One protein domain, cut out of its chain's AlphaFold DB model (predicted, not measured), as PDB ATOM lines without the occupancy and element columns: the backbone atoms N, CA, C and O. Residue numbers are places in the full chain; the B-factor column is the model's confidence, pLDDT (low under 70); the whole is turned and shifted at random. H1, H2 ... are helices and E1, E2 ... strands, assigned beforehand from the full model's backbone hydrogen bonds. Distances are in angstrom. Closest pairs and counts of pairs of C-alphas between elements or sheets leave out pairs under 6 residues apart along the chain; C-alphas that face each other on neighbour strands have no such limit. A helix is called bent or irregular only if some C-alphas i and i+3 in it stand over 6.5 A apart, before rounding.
ATOM      1  N   ALA A 319     198.209 138.186 176.120       86.00
ATOM      2  CA  ALA A 319     199.065 138.020 174.940       86.00
ATOM      3  C   ALA A 319     199.268 136.556 174.515       86.00
ATOM      4  O   ALA A 319     199.492 136.285 173.340       86.00
ATOM      5  N   GLU A 320     199.208 135.611 175.456       90.06
ATOM      6  CA  GLU A 320     199.683 134.236 175.258       90.06
ATOM      7  C   GLU A 320     198.571 133.310 174.747       90.06
ATOM      8  O   GLU A 320     198.180 132.341 175.398       90.06
ATOM      9  N   TRP A 321     198.022 133.619 173.572       95.44
ATOM     10  CA  TRP A 321     197.056 132.733 172.922       95.44
ATOM     11  C   TRP A 321     197.774 131.683 172.078       95.44
ATOM     12  O   TRP A 321     198.761 131.962 171.404       95.44
ATOM     13  N   PHE A 322     197.243 130.466 172.085       96.94
ATOM     14  CA  PHE A 322     197.663 129.365 171.235       96.94
ATOM     15  C   PHE A 322     196.426 128.654 170.684       96.94
ATOM     16  O   PHE A 322     195.851 127.765 171.318       96.94
ATOM     17  N   ALA A 323     196.008 129.077 169.491       97.62
ATOM     18  CA  ALA A 323     194.883 128.513 168.755       97.62
ATOM     19  C   ALA A 323     195.274 128.369 167.273       97.62
ATOM     20  O   ALA A 323     194.821 129.141 166.425       97.62
ATOM     21  N   PRO A 324     196.167 127.416 166.939       97.31
ATOM     22  CA  PRO A 324     196.778 127.333 165.610       97.31
ATOM     23  C   PRO A 324     195.768 127.025 164.498       97.31
ATOM     24  O   PRO A 324     196.004 127.376 163.342       97.31
ATOM     25  N   SER A 325     194.648 126.392 164.851       98.19
ATOM     26  CA  SER A 325     193.549 126.045 163.947       98.19
ATOM     27  C   SER A 325     192.600 127.215 163.670       98.19
ATOM     28  O   SER A 325     191.808 127.121 162.741       98.19
ATOM     29  N   LEU A 326     192.699 128.322 164.420       98.62
ATOM     30  CA  LEU A 326     191.744 129.424 164.346       98.62
ATOM     31  C   LEU A 326     191.846 130.150 163.001       98.62
ATOM     32  O   LEU A 326     192.879 130.739 162.678       98.62
ATOM     33  N   THR A 327     190.755 130.149 162.237       98.75
ATOM     34  CA  THR A 327     190.633 130.856 160.957       98.75
ATOM     35  C   THR A 327     189.801 132.131 161.068       98.75
ATOM     36  O   THR A 327     190.024 133.070 160.297       98.75
ATOM     37  N   PHE A 328     188.874 132.204 162.028       98.81
ATOM     38  CA  PHE A 328     187.942 133.321 162.179       98.81
ATOM     39  C   PHE A 328     187.908 133.835 163.621       98.81
ATOM     40  O   PHE A 328     187.502 133.116 164.535       98.81
ATOM     41  N   LEU A 329     188.254 135.111 163.808       98.81
ATOM     42  CA  LEU A 329     188.161 135.804 165.092       98.81
ATOM     43  C   LEU A 329     187.378 137.114 164.949       98.81
ATOM     44  O   LEU A 329     187.821 138.037 164.262       98.81
ATOM     45  N   ASP A 330     186.240 137.214 165.638       98.81
ATOM     46  CA  ASP A 330     185.438 138.439 165.720       98.81
ATOM     47  C   ASP A 330     185.331 138.955 167.160       98.81
ATOM     48  O   ASP A 330     184.638 138.378 168.000       98.81
ATOM     49  N   LEU A 331     185.996 140.080 167.416       98.69
ATOM     50  CA  LEU A 331     185.993 140.842 168.665       98.69
ATOM     51  C   LEU A 331     185.177 142.143 168.556       98.69
ATOM     52  O   LEU A 331     185.253 142.988 169.446       98.69
ATOM     53  N   SER A 332     184.409 142.336 167.481       98.75
ATOM     54  CA  SER A 332     183.722 143.602 167.195       98.75
ATOM     55  C   SER A 332     182.749 144.040 168.295       98.75
ATOM     56  O   SER A 332     182.182 143.226 169.014       98.75
ATOM     57  N   ASP A 333     182.495 145.342 168.390       98.62
ATOM     58  CA  ASP A 333     181.569 145.940 169.349       98.62
ATOM     59  C   ASP A 333     181.945 145.572 170.809       98.62
ATOM     60  O   ASP A 333     181.094 145.193 171.614       98.62
ATOM     61  N   ASN A 334     183.239 145.682 171.140       98.81
ATOM     62  CA  ASN A 334     183.807 145.560 172.487       98.81
ATOM     63  C   ASN A 334     184.685 146.782 172.815       98.81
ATOM     64  O   ASN A 334     185.329 147.306 171.910       98.81
ATOM     65  N   PRO A 335     184.792 147.215 174.084       98.19
ATOM     66  CA  PRO A 335     185.626 148.350 174.498       98.19
ATOM     67  C   PRO A 335     187.134 148.009 174.557       98.19
ATOM     68  O   PRO A 335     187.811 148.267 175.550       98.19
ATOM     69  N   ILE A 336     187.673 147.389 173.502       98.19
ATOM     70  CA  ILE A 336     189.090 147.011 173.408       98.19
ATOM     71  C   ILE A 336     189.886 148.227 172.945       98.19
ATOM     72  O   ILE A 336     189.785 148.620 171.782       98.19
ATOM     73  N   SER A 337     190.693 148.796 173.839       96.31
ATOM     74  CA  SER A 337     191.579 149.920 173.515       96.31
ATOM     75  C   SER A 337     192.980 149.493 173.080       96.31
ATOM     76  O   SER A 337     193.672 150.237 172.390       96.31
ATOM     77  N   THR A 338     193.411 148.297 173.487       94.50
ATOM     78  CA  THR A 338     194.772 147.803 173.264       94.50
ATOM     79  C   THR A 338     194.734 146.324 172.910       94.50
ATOM     80  O   THR A 338     194.104 145.535 173.609       94.50
ATOM     81  N   ILE A 339     195.454 145.946 171.854       96.50
ATOM     82  CA  ILE A 339     195.796 144.552 171.564       96.50
ATOM     83  C   ILE A 339     197.252 144.365 172.003       96.50
ATOM     84  O   ILE A 339     198.100 145.162 171.590       96.50
ATOM     85  N   PRO A 340     197.555 143.404 172.891       94.31
ATOM     86  CA  PRO A 340     198.914 143.224 173.381       94.31
ATOM     87  C   PRO A 340     199.845 142.738 172.266       94.31
ATOM     88  O   PRO A 340     199.436 142.021 171.351       94.31
ATOM     89  N   HIS A 341     201.122 143.101 172.367       91.25
ATOM     90  CA  HIS A 341     202.152 142.581 171.472       91.25
ATOM     91  C   HIS A 341     202.198 141.049 171.553       91.25
ATOM     92  O   HIS A 341     202.101 140.489 172.644       91.25
ATOM     93  N   GLY A 342     202.362 140.383 170.411       91.06
ATOM     94  CA  GLY A 342     202.401 138.921 170.330       91.06
ATOM     95  C   GLY A 342     201.029 138.234 170.340       91.06
ATOM     96  O   GLY A 342     200.969 137.026 170.154       91.06
ATOM     97  N   PHE A 343     199.917 138.978 170.463       95.81
ATOM     98  CA  PHE A 343     198.558 138.409 170.492       95.81
ATOM     99  C   PHE A 343     198.263 137.448 169.331       95.81
ATOM    100  O   PHE A 343     197.574 136.447 169.508       95.81
ATOM    101  N   PHE A 344     198.787 137.738 168.136       97.19
ATOM    102  CA  PHE A 344     198.541 136.936 166.939       97.19
ATOM    103  C   PHE A 344     199.570 135.816 166.703       97.19
ATOM    104  O   PHE A 344     199.404 135.062 165.743       97.19
ATOM    105  N   GLU A 345     200.606 135.664 167.542       95.44
ATOM    106  CA  GLU A 345     201.634 134.611 167.391       95.44
ATOM    107  C   GLU A 345     201.019 133.201 167.412       95.44
ATOM    108  O   GLU A 345     201.469 132.290 166.715       95.44
ATOM    109  N   GLY A 346     199.930 133.031 168.163       95.50
ATOM    110  CA  GLY A 346     199.200 131.773 168.280       95.50
ATOM    111  C   GLY A 346     198.295 131.396 167.110       95.50
ATOM    112  O   GLY A 346     197.775 130.280 167.126       95.50
ATOM    113  N   PHE A 347     198.064 132.278 166.127       97.62
ATOM    114  CA  PHE A 347     197.061 132.067 165.068       97.62
ATOM    115  C   PHE A 347     197.705 131.821 163.702       97.62
ATOM    116  O   PHE A 347     197.841 132.715 162.867       97.62
ATOM    117  N   GLN A 348     198.081 130.569 163.451       96.62
ATOM    118  CA  GLN A 348     198.820 130.184 162.243       96.62
ATOM    119  C   GLN A 348     197.930 130.113 160.986       96.62
ATOM    120  O   GLN A 348     198.406 130.330 159.872       96.62
ATOM    121  N   ASN A 349     196.617 129.908 161.144       98.06
ATOM    122  CA  ASN A 349     195.661 129.764 160.034       98.06
ATOM    123  C   ASN A 349     194.630 130.904 159.918       98.06
ATOM    124  O   ASN A 349     193.657 130.783 159.166       98.06
ATOM    125  N   LEU A 350     194.843 132.020 160.622       98.62
ATOM    126  CA  LEU A 350     193.897 133.130 160.661       98.62
ATOM    127  C   LEU A 350     193.614 133.695 159.265       98.62
ATOM    128  O   LEU A 350     194.491 134.229 158.595       98.62
ATOM    129  N   THR A 351     192.352 133.628 158.856       98.69
ATOM    130  CA  THR A 351     191.858 134.163 157.585       98.69
ATOM    131  C   THR A 351     191.144 135.498 157.788       98.69
ATOM    132  O   THR A 351     191.251 136.396 156.947       98.69
ATOM    133  N   LEU A 352     190.428 135.662 158.902       98.69
ATOM    134  CA  LEU A 352     189.675 136.871 159.210       98.69
ATOM    135  C   LEU A 352     189.880 137.300 160.659       98.69
ATOM    136  O   LEU A 352     189.605 136.544 161.589       98.69
ATOM    137  N   PHE A 353     190.278 138.558 160.823       98.75
ATOM    138  CA  PHE A 353     190.251 139.269 162.093       98.75
ATOM    139  C   PHE A 353     189.290 140.454 162.008       98.75
ATOM    140  O   PHE A 353     189.427 141.314 161.131       98.75
ATOM    141  N   ALA A 354     188.336 140.526 162.932       98.81
ATOM    142  CA  ALA A 354     187.423 141.651 163.055       98.81
ATOM    143  C   ALA A 354     187.476 142.275 164.450       98.81
ATOM    144  O   ALA A 354     187.256 141.612 165.454       98.81
ATOM    145  N   CYS A 355     187.713 143.583 164.490       98.25
ATOM    146  CA  CYS A 355     187.524 144.434 165.659       98.25
ATOM    147  C   CYS A 355     186.831 145.717 165.191       98.25
ATOM    148  O   CYS A 355     187.401 146.805 165.212       98.25
ATOM    149  N   ARG A 356     185.613 145.600 164.651       97.31
ATOM    150  CA  ARG A 356     184.809 146.773 164.282       97.31
ATOM    151  C   ARG A 356     184.269 147.426 165.548       97.31
ATOM    152  O   ARG A 356     183.842 146.712 166.439       97.31
ATOM    153  N   LYS A 357     184.193 148.760 165.601       97.25
ATOM    154  CA  LYS A 357     183.662 149.486 166.773       97.25
ATOM    155  C   LYS A 357     184.336 149.061 168.085       97.25
ATOM    156  O   LYS A 357     183.669 148.958 169.112       97.25
ATOM    157  N   CYS A 358     185.638 148.790 168.018       98.06
ATOM    158  CA  CYS A 358     186.481 148.754 169.200       98.06
ATOM    159  C   CYS A 358     187.009 150.172 169.491       98.06
ATOM    160  O   CYS A 358     186.570 151.154 168.884       98.06
ATOM    161  N   GLU A 359     187.947 150.295 170.426       96.81
ATOM    162  CA  GLU A 359     188.501 151.569 170.890       96.81
ATOM    163  C   GLU A 359     190.001 151.686 170.565       96.81
ATOM    164  O   GLU A 359     190.746 152.331 171.292       96.81
ATOM    165  N   LEU A 360     190.454 151.082 169.457       96.88
ATOM    166  CA  LEU A 360     191.879 151.019 169.076       96.88
ATOM    167  C   LEU A 360     192.505 152.384 168.712       96.88
ATOM    168  O   LEU A 360     193.710 152.477 168.481       96.88
ATOM    169  N   GLY A 361     191.696 153.436 168.573       94.69
ATOM    170  CA  GLY A 361     192.148 154.806 168.335       94.69
ATOM    171  C   GLY A 361     192.478 155.573 169.627       94.69
ATOM    172  O   GLY A 361     192.199 155.111 170.728       94.69
ATOM    173  N   PRO A 362     193.038 156.793 169.529       95.19
ATOM    174  CA  PRO A 362     193.252 157.574 168.308       95.19
ATOM    175  C   PRO A 362     194.504 157.178 167.511       95.19
ATOM    176  O   PRO A 362     194.592 157.502 166.326       95.19
ATOM    177  N   THR A 363     195.454 156.470 168.120       95.62
ATOM    178  CA  THR A 363     196.695 156.050 167.459       95.62
ATOM    179  C   THR A 363     196.824 154.542 167.506       95.62
ATOM    180  O   THR A 363     196.887 153.973 168.590       95.62
ATOM    181  N   LEU A 364     196.929 153.912 166.335       96.12
ATOM    182  CA  LEU A 364     197.293 152.504 166.245       96.12
ATOM    183  C   LEU A 364     198.816 152.378 166.387       96.12
ATOM    184  O   LEU A 364     199.552 152.844 165.512       96.12
ATOM    185  N   LEU A 365     199.271 151.800 167.498       95.50
ATOM    186  CA  LEU A 365     200.687 151.727 167.872       95.50
ATOM    187  C   LEU A 365     201.445 150.657 167.075       95.50
ATOM    188  O   LEU A 365     200.859 149.667 166.626       95.50
ATOM    189  N   SER A 366     202.759 150.827 166.935       94.81
ATOM    190  CA  SER A 366     203.645 149.822 166.331       94.81
ATOM    191  C   SER A 366     203.484 148.445 166.996       94.81
ATOM    192  O   SER A 366     203.401 148.355 168.221       94.81
ATOM    193  N   GLY A 367     203.421 147.371 166.199       91.00
ATOM    194  CA  GLY A 367     203.264 145.997 166.695       91.00
ATOM    195  C   GLY A 367     201.864 145.635 167.215       91.00
ATOM    196  O   GLY A 367     201.681 144.538 167.734       91.00
ATOM    197  N   THR A 368     200.861 146.518 167.082       95.19
ATOM    198  CA  THR A 368     199.483 146.214 167.526       95.19
ATOM    199  C   THR A 368     198.855 145.083 166.705       95.19
ATOM    200  O   THR A 368     198.172 144.227 167.259       95.19
ATOM    201  N   LEU A 369     199.052 145.089 165.381       97.12
ATOM    202  CA  LEU A 369     198.480 144.119 164.440       97.12
ATOM    203  C   LEU A 369     199.592 143.441 163.629       97.12
ATOM    204  O   LEU A 369     199.749 143.696 162.434       97.12
ATOM    205  N   GLU A 370     200.387 142.608 164.293       96.62
ATOM    206  CA  GLU A 370     201.435 141.797 163.667       96.62
ATOM    207  C   GLU A 370     200.938 140.366 163.450       96.62
ATOM    208  O   GLU A 370     200.886 139.580 164.386       96.62
ATOM    209  N   PHE A 371     200.526 140.038 162.227       97.94
ATOM    210  CA  PHE A 371     199.961 138.726 161.900       97.94
ATOM    211  C   PHE A 371     201.043 137.708 161.506       97.94
ATOM    212  O   PHE A 371     202.055 138.061 160.908       97.94
ATOM    213  N   TYR A 372     200.794 136.424 161.775       97.06
ATOM    214  CA  TYR A 372     201.717 135.329 161.430       97.06
ATOM    215  C   TYR A 372     201.101 134.282 160.493       97.06
ATOM    216  O   TYR A 372     201.757 133.303 160.151       97.06
ATOM    217  N   SER A 373     199.854 134.483 160.054       97.25
ATOM    218  CA  SER A 373     199.175 133.538 159.169       97.25
ATOM    219  C   SER A 373     199.469 133.786 157.692       97.25
ATOM    220  O   SER A 373     199.337 134.902 157.190       97.25
ATOM    221  N   GLU A 374     199.736 132.704 156.963       96.56
ATOM    222  CA  GLU A 374     199.865 132.714 155.501       96.56
ATOM    223  C   GLU A 374     198.510 132.783 154.769       96.56
ATOM    224  O   GLU A 374     198.472 132.986 153.557       96.56
ATOM    225  N   ASN A 375     197.391 132.643 155.494       96.75
ATOM    226  CA  ASN A 375     196.039 132.575 154.932       96.75
ATOM    227  C   ASN A 375     195.206 133.845 155.165       96.75
ATOM    228  O   ASN A 375     194.025 133.870 154.811       96.75
ATOM    229  N   LEU A 376     195.792 134.901 155.738       98.44
ATOM    230  CA  LEU A 376     195.069 136.121 156.094       98.44
ATOM    231  C   LEU A 376     194.409 136.758 154.864       98.44
ATOM    232  O   LEU A 376     195.063 137.014 153.857       98.44
ATOM    233  N   GLN A 377     193.111 137.035 154.945       95.31
ATOM    234  CA  GLN A 377     192.326 137.631 153.859       95.31
ATOM    235  C   GLN A 377     191.605 138.902 154.284       95.31
ATOM    236  O   GLN A 377     191.415 139.791 153.456       95.31
ATOM    237  N   TYR A 378     191.192 139.023 155.546       94.75
ATOM    238  CA  TYR A 378     190.359 140.139 155.984       94.75
ATOM    239  C   TYR A 378     190.797 140.678 157.340       94.75
ATOM    240  O   TYR A 378     190.836 139.953 158.330       94.75
ATOM    241  N   VAL A 379     191.059 141.984 157.384       98.31
ATOM    242  CA  VAL A 379     191.325 142.734 158.615       98.31
ATOM    243  C   VAL A 379     190.293 143.850 158.713       98.31
ATOM    244  O   VAL A 379     190.307 144.790 157.916       98.31
ATOM    245  N   ILE A 380     189.354 143.737 159.654       97.19
ATOM    246  CA  ILE A 380     188.211 144.645 159.787       97.19
ATOM    247  C   ILE A 380     188.394 145.552 161.003       97.19
ATOM    248  O   ILE A 380     188.203 145.128 162.137       97.19
ATOM    249  N   LEU A 381     188.705 146.828 160.755       96.88
ATOM    250  CA  LEU A 381     188.978 147.862 161.765       96.88
ATOM    251  C   LEU A 381     188.031 149.061 161.623       96.88
ATOM    252  O   LEU A 381     188.368 150.198 161.965       96.88
ATOM    253  N   ILE A 382     186.834 148.826 161.097       91.38
ATOM    254  CA  ILE A 382     185.830 149.862 160.846       91.38
ATOM    255  C   ILE A 382     185.398 150.511 162.171       91.38
ATOM    256  O   ILE A 382     185.168 149.802 163.147       91.38
ATOM    257  N   HIS A 383     185.205 151.834 162.202       93.94
ATOM    258  CA  HIS A 383     184.708 152.568 163.382       93.94
ATOM    259  C   HIS A 383     185.568 152.445 164.661       93.94
ATOM    260  O   HIS A 383     185.017 152.354 165.750       93.94
ATOM    261  N   ASN A 384     186.898 152.489 164.568       95.88
ATOM    262  CA  ASN A 384     187.789 152.460 165.743       95.88
ATOM    263  C   ASN A 384     188.278 153.838 166.204       95.88
ATOM    264  O   ASN A 384     189.156 153.933 167.056       95.88
ATOM    265  N   ASN A 385     187.757 154.919 165.615       94.19
ATOM    266  CA  ASN A 385     188.209 156.286 165.888       94.19
ATOM    267  C   ASN A 385     189.729 156.493 165.672       94.19
ATOM    268  O   ASN A 385     190.341 157.362 166.287       94.19
ATOM    269  N   ILE A 386     190.354 155.699 164.795       94.81
ATOM    270  CA  ILE A 386     191.789 155.790 164.491       94.81
ATOM    271  C   ILE A 386     192.043 157.067 163.685       94.81
ATOM    272  O   ILE A 386     191.462 157.247 162.616       94.81
ATOM    273  N   SER A 387     192.913 157.945 164.174       91.94
ATOM    274  CA  SER A 387     193.353 159.166 163.485       91.94
ATOM    275  C   SER A 387     194.768 159.083 162.923       91.94
ATOM    276  O   SER A 387     195.069 159.726 161.919       91.94
ATOM    277  N   SER A 388     195.626 158.271 163.537       92.56
ATOM    278  CA  SER A 388     197.008 158.051 163.111       92.56
ATOM    279  C   SER A 388     197.386 156.585 163.258       92.56
ATOM    280  O   SER A 388     196.875 155.878 164.124       92.56
ATOM    281  N   ILE A 389     198.288 156.132 162.396       94.69
ATOM    282  CA  ILE A 389     198.837 154.778 162.406       94.69
ATOM    283  C   ILE A 389     200.355 154.940 162.481       94.69
ATOM    284  O   ILE A 389     200.915 155.726 161.718       94.69
ATOM    285  N   GLU A 390     201.012 154.260 163.414       95.75
ATOM    286  CA  GLU A 390     202.473 154.254 163.497       95.75
ATOM    287  C   GLU A 390     203.092 153.314 162.446       95.75
ATOM    288  O   GLU A 390     202.441 152.363 161.994       95.75
ATOM    289  N   PRO A 391     204.355 153.536 162.034       94.88
ATOM    290  CA  PRO A 391     205.073 152.580 161.197       94.88
ATOM    291  C   PRO A 391     205.054 151.180 161.825       94.88
ATOM    292  O   PRO A 391     205.246 151.040 163.028       94.88
ATOM    293  N   ASN A 392     204.831 150.145 161.011       93.75
ATOM    294  CA  ASN A 392     204.721 148.742 161.443       93.75
ATOM    295  C   ASN A 392     203.595 148.440 162.453       93.75
ATOM    296  O   ASN A 392     203.574 147.364 163.045       93.75
ATOM    297  N   ALA A 393     202.620 149.336 162.636       96.31
ATOM    298  CA  ALA A 393     201.424 149.035 163.427       96.31
ATOM    299  C   ALA A 393     200.561 147.916 162.816       96.31
ATOM    300  O   ALA A 393     199.830 147.242 163.537       96.31
ATOM    301  N   ILE A 394     200.652 147.734 161.493       96.25
ATOM    302  CA  ILE A 394     200.015 146.658 160.729       96.25
ATOM    303  C   ILE A 394     201.114 145.940 159.941       96.25
ATOM    304  O   ILE A 394     201.712 146.534 159.041       96.25
ATOM    305  N   ALA A 395     201.377 144.681 160.273       96.69
ATOM    306  CA  ALA A 395     202.445 143.869 159.695       96.69
ATOM    307  C   ALA A 395     201.986 142.418 159.481       96.69
ATOM    308  O   ALA A 395     200.942 142.009 159.982       96.69
ATOM    309  N   GLY A 396     202.750 141.640 158.707       96.75
ATOM    310  CA  GLY A 396     202.436 140.220 158.480       96.75
ATOM    311  C   GLY A 396     201.239 139.960 157.558       96.75
ATOM    312  O   GLY A 396     200.589 138.923 157.634       96.75
ATOM    313  N   LEU A 397     200.917 140.921 156.692       97.19
ATOM    314  CA  LEU A 397     199.838 140.796 155.713       97.19
ATOM    315  C   LEU A 397     200.220 139.826 154.589       97.19
ATOM    316  O   LEU A 397     201.392 139.701 154.230       97.19
ATOM    317  N   THR A 398     199.217 139.226 153.955       96.19
ATOM    318  CA  THR A 398     199.389 138.461 152.711       96.19
ATOM    319  C   THR A 398     199.040 139.331 151.492       96.19
ATOM    320  O   THR A 398     198.319 140.327 151.627       96.19
ATOM    321  N   PRO A 399     199.467 138.957 150.270       90.88
ATOM    322  CA  PRO A 399     199.099 139.684 149.050       90.88
ATOM    323  C   PRO A 399     197.584 139.791 148.785       90.88
ATOM    324  O   PRO A 399     197.150 140.684 148.055       90.88
ATOM    325  N   ASP A 400     196.776 138.899 149.363       90.81
ATOM    326  CA  ASP A 400     195.316 138.868 149.206       90.81
ATOM    327  C   ASP A 400     194.560 139.524 150.373       90.81
ATOM    328  O   ASP A 400     193.330 139.593 150.359       90.81
ATOM    329  N   THR A 401     195.276 140.075 151.359       93.06
ATOM    330  CA  THR A 401     194.643 140.701 152.522       93.06
ATOM    331  C   THR A 401     193.912 141.992 152.146       93.06
ATOM    332  O   THR A 401     194.473 142.934 151.587       93.06
ATOM    333  N   THR A 402     192.638 142.070 152.511       89.00
ATOM    334  CA  THR A 402     191.821 143.278 152.433       89.00
ATOM    335  C   THR A 402     191.701 143.915 153.812       89.00
ATOM    336  O   THR A 402     191.203 143.294 154.751       89.00
ATOM    337  N   ILE A 403     192.118 145.177 153.924       94.19
ATOM    338  CA  ILE A 403     192.068 145.947 155.172       94.19
ATOM    339  C   ILE A 403     190.910 146.940 155.101       94.19
ATOM    340  O   ILE A 403     190.879 147.806 154.228       94.19
ATOM    341  N   TYR A 404     189.976 146.854 156.041       87.94
ATOM    342  CA  TYR A 404     188.817 147.733 156.140       87.94
ATOM    343  C   TYR A 404     189.014 148.772 157.243       87.94
ATOM    344  O   TYR A 404     188.956 148.451 158.428       87.94
ATOM    345  N   LEU A 405     189.226 150.027 156.847       89.00
ATOM    346  CA  LEU A 405     189.468 151.166 157.738       89.00
ATOM    347  C   LEU A 405     188.333 152.196 157.697       89.00
ATOM    348  O   LEU A 405     188.499 153.299 158.216       89.00
ATOM    349  N   GLN A 406     187.185 151.871 157.100       82.94
ATOM    350  CA  GLN A 406     186.072 152.807 156.950       82.94
ATOM    351  C   GLN A 406     185.622 153.408 158.282       82.94
ATOM    352  O   GLN A 406     185.694 152.778 159.339       82.94
ATOM    353  N   ALA A 407     185.111 154.636 158.205       86.75
ATOM    354  CA  ALA A 407     184.572 155.362 159.349       86.75
ATOM    355  C   ALA A 407     185.538 155.470 160.551       86.75
ATOM    356  O   ALA A 407     185.121 155.488 161.709       86.75
ATOM    357  N   ASN A 408     186.836 155.549 160.255       88.25
ATOM    358  CA  ASN A 408     187.865 156.085 161.140       88.25
ATOM    359  C   ASN A 408     188.100 157.576 160.836       88.25
ATOM    360  O   ASN A 408     187.426 158.159 159.988       88.25
ATOM    361  N   ASN A 409     189.064 158.190 161.517       88.69
ATOM    362  CA  ASN A 409     189.371 159.618 161.438       88.69
ATOM    363  C   ASN A 409     190.779 159.892 160.868       88.69
ATOM    364  O   ASN A 409     191.442 160.845 161.274       88.69
ATOM    365  N   ILE A 410     191.273 159.033 159.968       84.38
ATOM    366  CA  ILE A 410     192.625 159.142 159.396       84.38
ATOM    367  C   ILE A 410     192.689 160.344 158.449       84.38
ATOM    368  O   ILE A 410     191.997 160.385 157.431       84.38
ATOM    369  N   THR A 411     193.555 161.308 158.757       76.38
ATOM    370  CA  THR A 411     193.695 162.549 157.976       76.38
ATOM    371  C   THR A 411     194.902 162.570 157.041       76.38
ATOM    372  O   THR A 411     195.008 163.453 156.189       76.38
ATOM    373  N   GLU A 412     195.831 161.631 157.191       77.38
ATOM    374  CA  GLU A 412     197.063 161.579 156.410       77.38
ATOM    375  C   GLU A 412     197.433 160.133 156.080       77.38
ATOM    376  O   GLU A 412     197.294 159.241 156.914       77.38
ATOM    377  N   LEU A 413     197.907 159.909 154.853       82.00
ATOM    378  CA  LEU A 413     198.442 158.623 154.414       82.00
ATOM    379  C   LEU A 413     199.957 158.758 154.253       82.00
ATOM    380  O   LEU A 413     200.448 159.076 153.169       82.00
ATOM    381  N   THR A 414     200.693 158.578 155.348       82.56
ATOM    382  CA  THR A 414     202.150 158.738 155.356       82.56
ATOM    383  C   THR A 414     202.842 157.598 154.612       82.56
ATOM    384  O   THR A 414     202.421 156.438 154.640       82.56
ATOM    385  N   GLU A 415     203.941 157.923 153.937       80.44
ATOM    386  CA  GLU A 415     204.700 156.941 153.164       80.44
ATOM    387  C   GLU A 415     205.230 155.803 154.046       80.44
ATOM    388  O   GLU A 415     205.125 154.643 153.664       80.44
ATOM    389  N   GLU A 416     205.726 156.120 155.242       86.19
ATOM    390  CA  GLU A 416     206.315 155.155 156.181       86.19
ATOM    391  C   GLU A 416     205.331 154.062 156.630       86.19
ATOM    392  O   GLU A 416     205.744 152.933 156.880       86.19
ATOM    393  N   VAL A 417     204.033 154.375 156.692       88.88
ATOM    394  CA  VAL A 417     202.980 153.429 157.091       88.88
ATOM    395  C   VAL A 417     202.474 152.635 155.894       88.88
ATOM    396  O   VAL A 417     202.360 151.413 155.943       88.88
ATOM    397  N   PHE A 418     202.136 153.328 154.805       86.75
ATOM    398  CA  PHE A 418     201.378 152.717 153.715       86.75
ATOM    399  C   PHE A 418     202.261 152.100 152.625       86.75
ATOM    400  O   PHE A 418     201.792 151.201 151.928       86.75
ATOM    401  N   ARG A 419     203.528 152.521 152.470       83.50
ATOM    402  CA  ARG A 419     204.454 151.909 151.497       83.50
ATOM    403  C   ARG A 419     204.655 150.409 151.773       83.50
ATOM    404  O   ARG A 419     204.395 149.647 150.843       83.50
ATOM    405  N   PRO A 420     205.029 149.958 152.991       88.69
ATOM    406  CA  PRO A 420     205.241 148.531 153.253       88.69
ATOM    407  C   PRO A 420     203.975 147.695 153.030       88.69
ATOM    408  O   PRO A 420     204.030 146.629 152.424       88.69
ATOM    409  N   ILE A 421     202.813 148.214 153.444       89.44
ATOM    410  CA  ILE A 421     201.516 147.555 153.238       89.44
ATOM    411  C   ILE A 421     201.248 147.370 151.738       89.44
ATOM    412  O   ILE A 421     200.954 146.268 151.281       89.44
ATOM    413  N   LEU A 422     201.376 148.432 150.938       85.50
ATOM    414  CA  LEU A 422     201.098 148.373 149.501       85.50
ATOM    415  C   LEU A 422     202.107 147.520 148.724       85.50
ATOM    416  O   LEU A 422     201.727 146.897 147.734       85.50
ATOM    417  N   GLU A 423     203.369 147.478 149.157       86.56
ATOM    418  CA  GLU A 423     204.398 146.614 148.570       86.56
ATOM    419  C   GLU A 423     204.066 145.126 148.726       86.56
ATOM    420  O   GLU A 423     204.417 144.344 147.848       86.56
ATOM    421  N   VAL A 424     203.324 144.735 149.766       87.94
ATOM    422  CA  VAL A 424     202.784 143.374 149.898       87.94
ATOM    423  C   VAL A 424     201.559 143.182 149.000       87.94
ATOM    424  O   VAL A 424     201.517 142.264 148.176       87.94
ATOM    425  N   LEU A 425     200.567 144.073 149.109       82.69
ATOM    426  CA  LEU A 425     199.274 143.925 148.426       82.69
ATOM    427  C   LEU A 425     199.383 143.990 146.894       82.69
ATOM    428  O   LEU A 425     198.559 143.417 146.183       82.69
ATOM    429  N   VAL A 426     200.411 144.652 146.346       79.62
ATOM    430  CA  VAL A 426     200.597 144.767 144.888       79.62
ATOM    431  C   VAL A 426     200.769 143.411 144.196       79.62
ATOM    432  O   VAL A 426     200.499 143.316 142.993       79.62
ATOM    433  N   PHE A 427     201.188 142.371 144.922       80.94
ATOM    434  CA  PHE A 427     201.396 141.028 144.384       80.94
ATOM    435  C   PHE A 427     200.122 140.174 144.315       80.94
ATOM    436  O   PHE A 427     200.142 139.152 143.631       80.94
ATOM    437  N   GLY A 428     199.019 140.595 144.942       79.69
ATOM    438  CA  GLY A 428     197.774 139.827 145.004       79.69
ATOM    439  C   GLY A 428     196.530 140.649 144.679       79.69
ATOM    440  O   GLY A 428     196.566 141.599 143.887       79.69
ATOM    441  N   SER A 429     195.400 140.214 145.232       81.31
ATOM    442  CA  SER A 429     194.082 140.833 145.056       81.31
ATOM    443  C   SER A 429     193.644 141.719 146.228       81.31
ATOM    444  O   SER A 429     192.581 142.344 146.147       81.31
ATOM    445  N   GLY A 430     194.465 141.802 147.277       75.62
ATOM    446  CA  GLY A 430     194.207 142.593 148.472       75.62
ATOM    447  C   GLY A 430     194.202 144.099 148.212       75.62
ATOM    448  O   GLY A 430     194.777 144.605 147.244       75.62
ATOM    449  N   TYR A 431     193.510 144.841 149.073       80.44
ATOM    450  CA  TYR A 431     193.392 146.297 148.980       80.44
ATOM    451  C   TYR A 431     193.048 146.924 150.336       80.44
ATOM    452  O   TYR A 431     192.612 146.250 151.265       80.44
ATOM    453  N   ILE A 432     193.216 148.242 150.441       85.12
ATOM    454  CA  ILE A 432     192.826 149.015 151.625       85.12
ATOM    455  C   ILE A 432     191.531 149.761 151.312       85.12
ATOM    456  O   ILE A 432     191.473 150.565 150.379       85.12
ATOM    457  N   ASN A 433     190.483 149.512 152.089       79.31
ATOM    458  CA  ASN A 433     189.221 150.223 152.000       79.31
ATOM    459  C   ASN A 433     189.206 151.416 152.966       79.31
ATOM    460  O   ASN A 433     189.083 151.258 154.179       79.31
ATOM    461  N   LEU A 434     189.311 152.617 152.396       77.81
ATOM    462  CA  LEU A 434     189.319 153.900 153.109       77.81
ATOM    463  C   LEU A 434     188.019 154.699 152.904       77.81
ATOM    464  O   LEU A 434     187.998 155.919 153.098       77.81
ATOM    465  N   TRP A 435     186.929 154.062 152.463       68.12
ATOM    466  CA  TRP A 435     185.681 154.785 152.205       68.12
ATOM    467  C   TRP A 435     185.177 155.482 153.480       68.12
ATOM    468  O   TRP A 435     185.119 154.896 154.558       68.12
ATOM    469  N   GLY A 436     184.854 156.771 153.359       61.62
ATOM    470  CA  GLY A 436     184.308 157.596 154.436       61.62
ATOM    471  C   GLY A 436     185.382 158.198 155.342       61.62
ATOM    472  O   GLY A 436     185.066 159.047 156.164       61.62
ATOM    473  N   VAL A 437     186.647 157.808 155.166       60.28
ATOM    474  CA  VAL A 437     187.771 158.252 156.002       60.28
ATOM    475  C   VAL A 437     188.394 159.542 155.460       60.28
ATOM    476  O   VAL A 437     188.772 160.429 156.214       60.28
ATOM    477  N   LEU A 438     188.449 159.699 154.133       57.62
ATOM    478  CA  LEU A 438     189.194 160.785 153.483       57.62
ATOM    479  C   LEU A 438     188.405 162.096 153.284       57.62
ATOM    480  O   LEU A 438     188.850 162.955 152.525       57.62
ATOM    481  N   HIS A 439     187.257 162.296 153.943       52.19
ATOM    482  CA  HIS A 439     186.374 163.454 153.696       52.19
ATOM    483  C   HIS A 439     186.991 164.841 153.995       52.19
ATOM    484  O   HIS A 439     186.373 165.858 153.681       52.19
ATOM    485  N   GLY A 440     188.216 164.904 154.526       44.31
ATOM    486  CA  GLY A 440     188.988 166.137 154.715       44.31
ATOM    487  C   GLY A 440     190.442 166.065 154.243       44.31
ATOM    488  O   GLY A 440     191.185 167.020 154.463       44.31
ATOM    489  N   VAL A 441     190.870 164.971 153.602       44.88
ATOM    490  CA  VAL A 441     192.259 164.822 153.149       44.88
ATOM    491  C   VAL A 441     192.407 165.553 151.819       44.88
ATOM    492  O   VAL A 441     191.769 165.163 150.835       44.88
ATOM    493  N   PRO A 442     193.207 166.632 151.734       40.31
ATOM    494  CA  PRO A 442     193.442 167.266 150.451       40.31
ATOM    495  C   PRO A 442     194.070 166.223 149.523       40.31
ATOM    496  O   PRO A 442     195.112 165.664 149.840       40.31
ATOM    497  N   TYR A 443     193.476 165.995 148.346       37.25
ATOM    498  CA  TYR A 443     193.955 165.060 147.308       37.25
ATOM    499  C   TYR A 443     195.434 165.248 146.894       37.25
ATOM    500  O   TYR A 443     195.978 164.449 146.142       37.25
ATOM    501  N   ARG A 444     196.102 166.303 147.380       32.81
ATOM    502  CA  ARG A 444     197.547 166.531 147.250       32.81
ATOM    503  C   ARG A 444     198.406 165.628 148.144       32.81
ATOM    504  O   ARG A 444     199.604 165.552 147.895       32.81
ATOM    505  N   SER A 445     197.828 164.992 149.161       32.78
ATOM    506  CA  SER A 445     198.564 164.260 150.202       32.78
ATOM    507  C   SER A 445     198.712 162.768 149.933       32.78
ATOM    508  O   SER A 445     199.259 162.065 150.772       32.78
ATOM    509  N   VAL A 446     198.232 162.266 148.791       36.28
ATOM    510  CA  VAL A 446     198.404 160.853 148.453       36.28
ATOM    511  C   VAL A 446     199.088 160.709 147.111       36.28
ATOM    512  O   VAL A 446     198.468 160.757 146.051       36.28
ATOM    513  N   VAL A 447     200.404 160.548 147.177       33.38
ATOM    514  CA  VAL A 447     201.233 160.214 146.026       33.38
ATOM    515  C   VAL A 447     202.060 158.996 146.400       33.38
ATOM    516  O   VAL A 447     203.103 159.112 147.036       33.38
ATOM    517  N   PHE A 448     201.597 157.815 145.999       34.69
ATOM    518  CA  PHE A 448     202.416 156.612 146.070       34.69
ATOM    519  C   PHE A 448     203.339 156.578 144.855       34.69
ATOM    520  O   PHE A 448     202.939 156.206 143.752       34.69
ATOM    521  N   PHE A 449     204.594 156.972 145.057       25.88
ATOM    522  CA  PHE A 449     205.652 156.651 144.110       25.88
ATOM    523  C   PHE A 449     206.100 155.207 144.347       25.88
ATOM    524  O   PHE A 449     206.875 154.920 145.265       25.88
ATOM    525  N   ALA A 450     205.618 154.300 143.499       25.45
ATOM    526  CA  ALA A 450     206.269 153.013 143.299       25.45
ATOM    527  C   ALA A 450     207.498 153.225 142.379       25.45
ATOM    528  O   ALA A 450     207.325 153.795 141.293       25.45
ATOM    529  N   PRO A 451     208.724 152.850 142.796       33.19
ATOM    530  CA  PRO A 451     209.941 153.010 141.989       33.19
ATOM    531  C   PRO A 451     209.963 152.207 140.672       33.19
ATOM    532  O   PRO A 451     209.332 151.133 140.561       33.19
TER     533      PRO A 451
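This is residues 319 to 451 of the 451 residues of the protein "Hypothetical protein" of Darwinula stevensoni (UniProt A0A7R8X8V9). There is little regular structure: the chain winds in stacked turns, a short solenoid, with E1 to E4 side by side as a narrow parallel sheet along one side and H1 in a later turn on the opposite side. Of 133 printed residues, 23 are in four named strands, E1 E2 E3 E4, then one helix, H1, a mixed class. It is compact, radius of gyration of the C-alphas 14.2 A, spanning 44 by 34 by 21 A.

E1, residues 328 to 330, 6.7 A, begins at C-alpha 328 (187.942, 133.321, 162.179). E2 is residues 352 to 354, 6.5 A; E3 378 to 380, 6.3 A; E4 402 to 404, 6.5 A. H1, residues 415 to 425, 14.9 A, ends at C-alpha 425 (199.274, 143.925, 148.426); it is only just irregular, C-alphas 417 and 420 being 6.6 A apart.

E1 and E2 are parallel at 4 degrees, N 329 and O 352 within hydrogen-bond range at 3.0 A. E2 and E3 are parallel at 1 degrees, N 380 and O 353 at 2.8 A; E3 and E4 at 7 degrees, N 379 and O 402 at 2.9 A. H1, with 5 of 7 O i to N i+4 pairs within range, is not on the sheet.

The farthest C-alphas, of Phe 322 and Arg 444, are 44.2 A apart. The printed part has no cut. The links between successive strands are long. Residues 435 to 451 have pLDDT under 70.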